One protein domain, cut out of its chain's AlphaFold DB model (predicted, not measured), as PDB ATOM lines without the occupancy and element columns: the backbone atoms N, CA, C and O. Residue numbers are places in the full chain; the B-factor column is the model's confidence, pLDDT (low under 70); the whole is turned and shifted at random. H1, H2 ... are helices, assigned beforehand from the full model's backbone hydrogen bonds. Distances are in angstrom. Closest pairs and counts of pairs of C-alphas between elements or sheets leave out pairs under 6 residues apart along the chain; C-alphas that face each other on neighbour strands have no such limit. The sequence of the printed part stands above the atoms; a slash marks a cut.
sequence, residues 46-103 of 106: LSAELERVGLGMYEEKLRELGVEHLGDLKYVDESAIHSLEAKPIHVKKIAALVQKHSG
ATOM      1  N   LEU A  46     118.023 117.561 119.132       83.81
ATOM      2  CA  LEU A  46     116.633 117.344 118.739       83.81
ATOM      3  C   LEU A  46     116.507 116.197 117.729       83.81
ATOM      4  O   LEU A  46     115.767 115.250 117.987       83.81
ATOM      5  N   SER A  47     117.254 116.241 116.620       87.88
ATOM      6  CA  SER A  47     117.257 115.194 115.585       87.88
ATOM      7  C   SER A  47     117.587 113.820 116.165       87.88
ATOM      8  O   SER A  47     116.880 112.842 115.916       87.88
ATOM      9  N   ALA A  48     118.631 113.747 116.997       88.81
ATOM     10  CA  ALA A  48     119.072 112.508 117.628       88.81
ATOM     11  C   ALA A  48     117.996 111.919 118.553       88.81
ATOM     12  O   ALA A  48     117.749 110.710 118.532       88.81
ATOM     13  N   GLU A  49     117.326 112.756 119.349       87.56
ATOM     14  CA  GLU A  49     116.264 112.293 120.243       87.56
ATOM     15  C   GLU A  49     115.006 111.895 119.458       87.56
ATOM     16  O   GLU A  49     114.418 110.855 119.759       87.56
ATOM     17  N   LEU A  50     114.631 112.644 118.411       88.62
ATOM     18  CA  LEU A  50     113.511 112.312 117.526       88.62
ATOM     19  C   LEU A  50     113.736 110.982 116.805       88.62
ATOM     20  O   LEU A  50     112.847 110.131 116.804       88.62
ATOM     21  N   GLU A  51     114.916 110.743 116.234       90.38
ATOM     22  CA  GLU A  51     115.252 109.446 115.643       90.38
ATOM     23  C   GLU A  51     115.205 108.317 116.674       90.38
ATOM     24  O   GLU A  51     114.632 107.260 116.392       90.38
ATOM     25  N   ARG A  52     115.712 108.546 117.894       88.75
ATOM     26  CA  ARG A  52     115.714 107.544 118.970       88.75
ATOM     27  C   ARG A  52     114.310 107.068 119.342       88.75
ATOM     28  O   ARG A  52     114.124 105.893 119.655       88.75
ATOM     29  N   VAL A  53     113.312 107.949 119.289       88.31
ATOM     30  CA  VAL A  53     111.903 107.601 119.562       88.31
ATOM     31  C   VAL A  53     111.113 107.197 118.305       88.31
ATOM     32  O   VAL A  53     109.939 106.806 118.397       88.31
ATOM     33  N   GLY A  54     111.756 107.223 117.132       89.44
ATOM     34  CA  GLY A  54     111.161 106.888 115.837       89.44
ATOM     35  C   GLY A  54     110.274 107.994 115.258       89.44
ATOM     36  O   GLY A  54     109.323 107.703 114.537       89.44
ATOM     37  N   LEU A  55     110.553 109.249 115.608       89.56
ATOM     38  CA  LEU A  55     109.857 110.460 115.173       89.56
ATOM     39  C   LEU A  55     110.703 111.354 114.252       89.56
ATOM     40  O   LEU A  55     110.266 112.455 113.943       89.56
ATOM     41  N   GLY A  56     111.869 110.901 113.776       88.69
ATOM     42  CA  GLY A  56     112.742 111.702 112.898       88.69
ATOM     43  C   GLY A  56     112.041 112.255 111.647       88.69
ATOM     44  O   GLY A  56     112.336 113.355 111.206       88.69
ATOM     45  N   MET A  57     111.015 111.562 111.137       89.69
ATOM     46  CA  MET A  57     110.182 112.037 110.018       89.69
ATOM     47  C   MET A  57     109.362 113.309 110.315       89.69
ATOM     48  O   MET A  57     108.821 113.908 109.394       89.69
ATOM     49  N   TYR A  58     109.220 113.685 111.589       88.44
ATOM     50  CA  TYR A  58     108.517 114.892 112.028       88.44
ATOM     51  C   TYR A  58     109.469 116.036 112.362       88.44
ATOM     52  O   TYR A  58     108.992 117.097 112.741       88.44
ATOM     53  N   GLU A  59     110.784 115.844 112.242       88.25
ATOM     54  CA  GLU A  59     111.762 116.879 112.573       88.25
ATOM     55  C   GLU A  59     111.514 118.170 111.789       88.25
ATOM     56  O   GLU A  59     111.418 119.232 112.391       88.25
ATOM     57  N   GLU A  60     111.353 118.073 110.468       88.94
ATOM     58  CA  GLU A  60     111.095 119.238 109.618       88.94
ATOM     59  C   GLU A  60     109.816 119.964 110.049       88.94
ATOM     60  O   GLU A  60     109.853 121.157 110.325       88.94
ATOM     61  N   LYS A  61     108.719 119.223 110.247       88.56
ATOM     62  CA  LYS A  61     107.453 119.799 110.716       88.56
ATOM     63  C   LYS A  61     107.563 120.433 112.104       88.56
ATOM     64  O   LYS A  61     106.901 121.423 112.385       88.56
ATOM     65  N   LEU A  62     108.373 119.866 112.999       86.12
ATOM     66  CA  LEU A  62     108.628 120.450 114.317       86.12
ATOM     67  C   LEU A  62     109.458 121.735 114.192       86.12
ATOM     68  O   LEU A  62     109.140 122.715 114.860       86.12
ATOM     69  N   ARG A  63     110.444 121.787 113.289       87.56
ATOM     70  CA  ARG A  63     111.186 123.021 112.980       87.56
ATOM     71  C   ARG A  63     110.289 124.097 112.367       87.56
ATOM     72  O   ARG A  63     110.430 125.260 112.725       87.56
ATOM     73  N   GLU A  64     109.335 123.733 111.506       89.00
ATOM     74  CA  GLU A  64     108.329 124.668 110.968       89.00
ATOM     75  C   GLU A  64     107.449 125.279 112.072       89.00
ATOM     76  O   GLU A  64     107.009 126.422 111.958       89.00
ATOM     77  N   LEU A  65     107.237 124.543 113.166       86.00
ATOM     78  CA  LEU A  65     106.563 125.031 114.374       86.00
ATOM     79  C   LEU A  65     107.486 125.854 115.295       86.00
ATOM     80  O   LEU A  65     107.053 126.276 116.365       86.00
ATOM     81  N   GLY A  66     108.739 126.086 114.899       86.25
ATOM     82  CA  GLY A  66     109.732 126.826 115.678       86.25
ATOM     83  C   GLY A  66     110.471 125.988 116.724       86.25
ATOM     84  O   GLY A  66     111.086 126.551 117.624       86.25
ATOM     85  N   VAL A  67     110.414 124.654 116.641       87.00
ATOM     86  CA  VAL A  67     111.177 123.769 117.529       87.00
ATOM     87  C   VAL A  67     112.577 123.576 116.960       87.00
ATOM     88  O   VAL A  67     112.794 122.732 116.091       87.00
ATOM     89  N   GLU A  68     113.531 124.347 117.464       86.44
ATOM     90  CA  GLU A  68     114.944 124.218 117.091       86.44
ATOM     91  C   GLU A  68     115.696 123.315 118.073       86.44
ATOM     92  O   GLU A  68     116.609 122.586 117.686       86.44
ATOM     93  N   HIS A  69     115.275 123.297 119.339       85.75
ATOM     94  CA  HIS A  69     115.887 122.498 120.393       85.75
ATOM     95  C   HIS A  69     114.845 121.736 121.221       85.75
ATOM     96  O   HIS A  69     113.666 122.080 121.272       85.75
ATOM     97  N   LEU A  70     115.286 120.716 121.971       84.62
ATOM     98  CA  LEU A  70     114.405 119.960 122.879       84.62
ATOM     99  C   LEU A  70     113.697 120.844 123.916       84.62
ATOM    100  O   LEU A  70     112.616 120.498 124.382       84.62
ATOM    101  N   GLY A  71     114.298 121.978 124.283       83.06
ATOM    102  CA  GLY A  71     113.693 122.944 125.196       83.06
ATOM    103  C   GLY A  71     112.482 123.666 124.606       83.06
ATOM    104  O   GLY A  71     111.618 124.084 125.371       83.06
ATOM    105  N   ASP A  72     112.387 123.769 123.281       85.00
ATOM    106  CA  ASP A  72     111.303 124.476 122.592       85.00
ATOM    107  C   ASP A  72     110.047 123.618 122.461       85.00
ATOM    108  O   ASP A  72     108.953 124.139 122.265       85.00
ATOM    109  N   LEU A  73     110.170 122.306 122.698       83.38
ATOM    110  CA  LEU A  73     109.036 121.383 122.771       83.38
ATOM    111  C   LEU A  73     107.980 121.832 123.790       83.38
ATOM    112  O   LEU A  73     106.807 121.527 123.617       83.38
ATOM    113  N   LYS A  74     108.360 122.592 124.827       81.56
ATOM    114  CA  LYS A  74     107.411 123.157 125.804       81.56
ATOM    115  C   LYS A  74     106.454 124.197 125.220       81.56
ATOM    116  O   LYS A  74     105.438 124.475 125.843       81.56
ATOM    117  N   TYR A  75     106.807 124.793 124.083       81.44
ATOM    118  CA  TYR A  75     105.986 125.771 123.377       81.44
ATOM    119  C   TYR A  75     105.122 125.118 122.291       81.44
ATOM    120  O   TYR A  75     104.373 125.809 121.609       81.44
ATOM    121  N   VAL A  76     105.218 123.794 122.123       82.44
ATOM    122  CA  VAL A  76     104.377 123.039 121.196       82.44
ATOM    123  C   VAL A  76     103.089 122.656 121.907       82.44
ATOM    124  O   VAL A  76     103.064 121.755 122.747       82.44
ATOM    125  N   ASP A  77     102.005 123.330 121.542       83.62
ATOM    126  CA  ASP A  77     100.670 123.010 122.031       83.62
ATOM    127  C   ASP A  77     100.135 121.699 121.440       83.62
ATOM    128  O   ASP A  77     100.482 121.296 120.327       83.62
ATOM    129  N   GLU A  78      99.187 121.075 122.143       80.38
ATOM    130  CA  GLU A  78      98.476 119.886 121.661       80.38
ATOM    131  C   GLU A  78      97.886 120.116 120.257       80.38
ATOM    132  O   GLU A  78      98.048 119.279 119.368       80.38
ATOM    133  N   SER A  79      97.312 121.297 119.997       83.50
ATOM    134  CA  SER A  79      96.791 121.657 118.671       83.50
ATOM    135  C   SER A  79      97.858 121.593 117.571       83.50
ATOM    136  O   SER A  79      97.559 121.158 116.457       83.50
ATOM    137  N   ALA A  80      99.097 121.994 117.866       83.12
ATOM    138  CA  ALA A  80     100.203 121.910 116.919       83.12
ATOM    139  C   ALA A  80     100.586 120.444 116.657       83.12
ATOM    140  O   ALA A  80     100.778 120.058 115.507       83.12
ATOM    141  N   ILE A  81     100.581 119.597 117.696       81.31
ATOM    142  CA  ILE A  81     100.820 118.149 117.570       81.31
ATOM    143  C   ILE A  81      99.745 117.486 116.693       81.31
ATOM    144  O   ILE A  81     100.066 116.650 115.847       81.31
ATOM    145  N   HIS A  82      98.474 117.870 116.848       81.00
ATOM    146  CA  HIS A  82      97.389 117.381 115.992       81.00
ATOM    147  C   HIS A  82      97.512 117.873 114.543       81.00
ATOM    148  O   HIS A  82      97.180 117.125 113.621       81.00
ATOM    149  N   SER A  83      98.055 119.075 114.326       82.69
ATOM    150  CA  SER A  83      98.317 119.623 112.990       82.69
ATOM    151  C   SER A  83      99.424 118.885 112.227       82.69
ATOM    152  O   SER A  83      99.529 119.037 111.013       82.69
ATOM    153  N   LEU A  84     100.232 118.051 112.894       79.94
ATOM    154  CA  LEU A  84     101.256 117.231 112.234       79.94
ATOM    155  C   LEU A  84     100.663 116.100 111.377       79.94
ATOM    156  O   LEU A  84     101.421 115.416 110.676       79.94
ATOM    157  N   GLU A  85      99.342 115.880 111.464       81.50
ATOM    158  CA  GLU A  85      98.617 114.755 110.854       81.50
ATOM    159  C   GLU A  85      99.289 113.414 111.190       81.50
ATOM    160  O   GLU A  85      99.372 112.473 110.397       81.50
ATOM    161  N   ALA A  86      99.856 113.348 112.395       83.38
ATOM    162  CA  ALA A  86     100.621 112.211 112.845       83.38
ATOM    163  C   ALA A  86      99.684 111.063 113.235       83.38
ATOM    164  O   ALA A  86      98.569 111.260 113.720       83.38
ATOM    165  N   LYS A  87     100.155 109.822 113.070       87.50
ATOM    166  CA  LYS A  87      99.412 108.656 113.564       87.50
ATOM    167  C   LYS A  87      99.170 108.813 115.074       87.50
ATOM    168  O   LYS A  87     100.066 109.305 115.762       87.50
ATOM    169  N   PRO A  88      98.061 108.303 115.639       85.62
ATOM    170  CA  PRO A  88      97.772 108.434 117.073       85.62
ATOM    171  C   PRO A  88      98.911 107.935 117.976       85.62
ATOM    172  O   PRO A  88      99.168 108.479 119.045       85.62
ATOM    173  N   ILE A  89      99.638 106.908 117.526       87.38
ATOM    174  CA  ILE A  89     100.819 106.391 118.224       87.38
ATOM    175  C   ILE A  89     102.001 107.372 118.217       87.38
ATOM    176  O   ILE A  89     102.745 107.435 119.188       87.38
ATOM    177  N   HIS A  90     102.168 108.152 117.150       89.44
ATOM    178  CA  HIS A  90     103.196 109.186 117.050       89.44
ATOM    179  C   HIS A  90     102.813 110.416 117.871       89.44
ATOM    180  O   HIS A  90     103.656 110.907 118.609       89.44
ATOM    181  N   VAL A  91     101.540 110.832 117.847       87.00
ATOM    182  CA  VAL A  91     101.007 111.908 118.708       87.00
ATOM    183  C   VAL A  91     101.324 111.630 120.177       87.00
ATOM    184  O   VAL A  91     101.914 112.468 120.848       87.00
ATOM    185  N   LYS A  92     101.048 110.410 120.658       87.75
ATOM    186  CA  LYS A  92     101.381 110.006 122.034       87.75
ATOM    187  C   LYS A  92     102.878 110.080 122.340       87.75
ATOM    188  O   LYS A  92     103.251 110.468 123.441       87.75
ATOM    189  N   LYS A  93     103.738 109.706 121.388       88.75
ATOM    190  CA  LYS A  93     105.198 109.782 121.556       88.75
ATOM    191  C   LYS A  93     105.701 111.226 121.573       88.75
ATOM    192  O   LYS A  93     106.553 111.536 122.396       88.75
ATOM    193  N   ILE A  94     105.174 112.084 120.698       85.81
ATOM    194  CA  ILE A  94     105.505 113.515 120.654       85.81
ATOM    195  C   ILE A  94     105.059 114.166 121.960       85.81
ATOM    196  O   ILE A  94     105.870 114.803 122.615       85.81
ATOM    197  N   ALA A  95     103.824 113.915 122.399       85.25
ATOM    198  CA  ALA A  95     103.321 114.402 123.677       85.25
ATOM    199  C   ALA A  95     104.202 113.933 124.844       85.25
ATOM    200  O   ALA A  95     104.642 114.752 125.638       85.25
ATOM    201  N   ALA A  96     104.554 112.644 124.918       86.75
ATOM    202  CA  ALA A  96     105.455 112.138 125.958       86.75
ATOM    203  C   ALA A  96     106.843 112.805 125.924       86.75
ATOM    204  O   ALA A  96     107.427 113.068 126.976       86.75
ATOM    205  N   LEU A  97     107.367 113.098 124.729       85.19
ATOM    206  CA  LEU A  97     108.623 113.824 124.562       85.19
ATOM    207  C   LEU A  97     108.497 115.267 125.065       85.19
ATOM    208  O   LEU A  97     109.354 115.717 125.821       85.19
ATOM    209  N   VAL A  98     107.405 115.953 124.715       84.06
ATOM    210  CA  VAL A  98     107.084 117.284 125.237       84.06
ATOM    211  C   VAL A  98     107.044 117.236 126.759       84.06
ATOM    212  O   VAL A  98     107.835 117.937 127.374       84.06
ATOM    213  N   GLN A  99     106.241 116.357 127.372       83.12
ATOM    214  CA  GLN A  99     106.118 116.267 128.836       83.12
ATOM    215  C   GLN A  99     107.469 116.034 129.528       83.12
ATOM    216  O   GLN A  99     107.780 116.664 130.540       83.12
ATOM    217  N   LYS A 100     108.307 115.159 128.960       84.31
ATOM    218  CA  LYS A 100     109.640 114.841 129.488       84.31
ATOM    219  C   LYS A 100     110.581 116.051 129.492       84.31
ATOM    220  O   LYS A 100     111.390 116.172 130.409       84.31
ATOM    221  N   HIS A 101     110.512 116.907 128.473       80.81
ATOM    222  CA  HIS A 101     111.435 118.034 128.295       80.81
ATOM    223  C   HIS A 101     110.874 119.381 128.776       80.81
ATOM    224  O   HIS A 101     111.647 120.276 129.111       80.81
ATOM    225  N   SER A 102     109.550 119.520 128.866       71.44
ATOM    226  CA  SER A 102     108.864 120.718 129.351       71.44
ATOM    227  C   SER A 102     108.546 120.668 130.846       71.44
ATOM    228  O   SER A 102     108.372 121.717 131.464       71.44
ATOM    229  N   GLY A 103     108.438 119.467 131.425       64.12
ATOM    230  CA  GLY A 103     107.865 119.271 132.760       64.12
ATOM    231  C   GLY A 103     106.357 119.555 132.828       64.12
ATOM    232  O   GLY A 103     105.788 119.551 133.915       64.12
TER     233      GLY A 103
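AT A GLANCE: This is residues 46 to 103 of the 106 residues of the protein "Hypothetical protein" of Hemiselmis andersenii (UniProt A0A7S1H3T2). Five helices make a small rounded ball: the long last helix, H5, is one wall, H3 crosses it near its end, H4 folds back on it, and the hairpin H1-H2 closes another side. The 58 printed residues, with named helices H1 to H5 in order and no named strand, are all helix in class and compact, with radius of gyration of the C-alphas 9.8 A and spans 23 by 22 by 21 A.

HOW THE PARTS SIT: Start at H1, residues 46 to 53, a hairpin with H2, residues 56 to 64; closest are C-alphas 50 and 56, 4.7 A. H3, residues 70 to 75, touches residues 97 to 102 alone of H5, residues 88 to 102, about perpendicular at 78 degrees; C-alphas 74 and 102 are closest, 4.5 A. H4, residues 78 to 83, forms a hairpin with H5; C-alphas 81 and 91 are closest, 6.3 A. H2 and H5 are apart. Every O i to N i+4 pair is within hydrogen-bond range in H1, H4 and H5, 3 of 5 in H2, 0 of 2 in H3, where 2 of 3 O i to N i+3 pairs are.

IN THESE COORDINATES: Find C-alpha 46 at (116.633, 117.344, 118.739), where H1 begins; H5 runs 20.6 A to C-alpha 102 at (108.864, 120.718, 129.351).

THE WHOLE: The printed part has no cut, its links are tight, and residue 103 is under pLDDT 70.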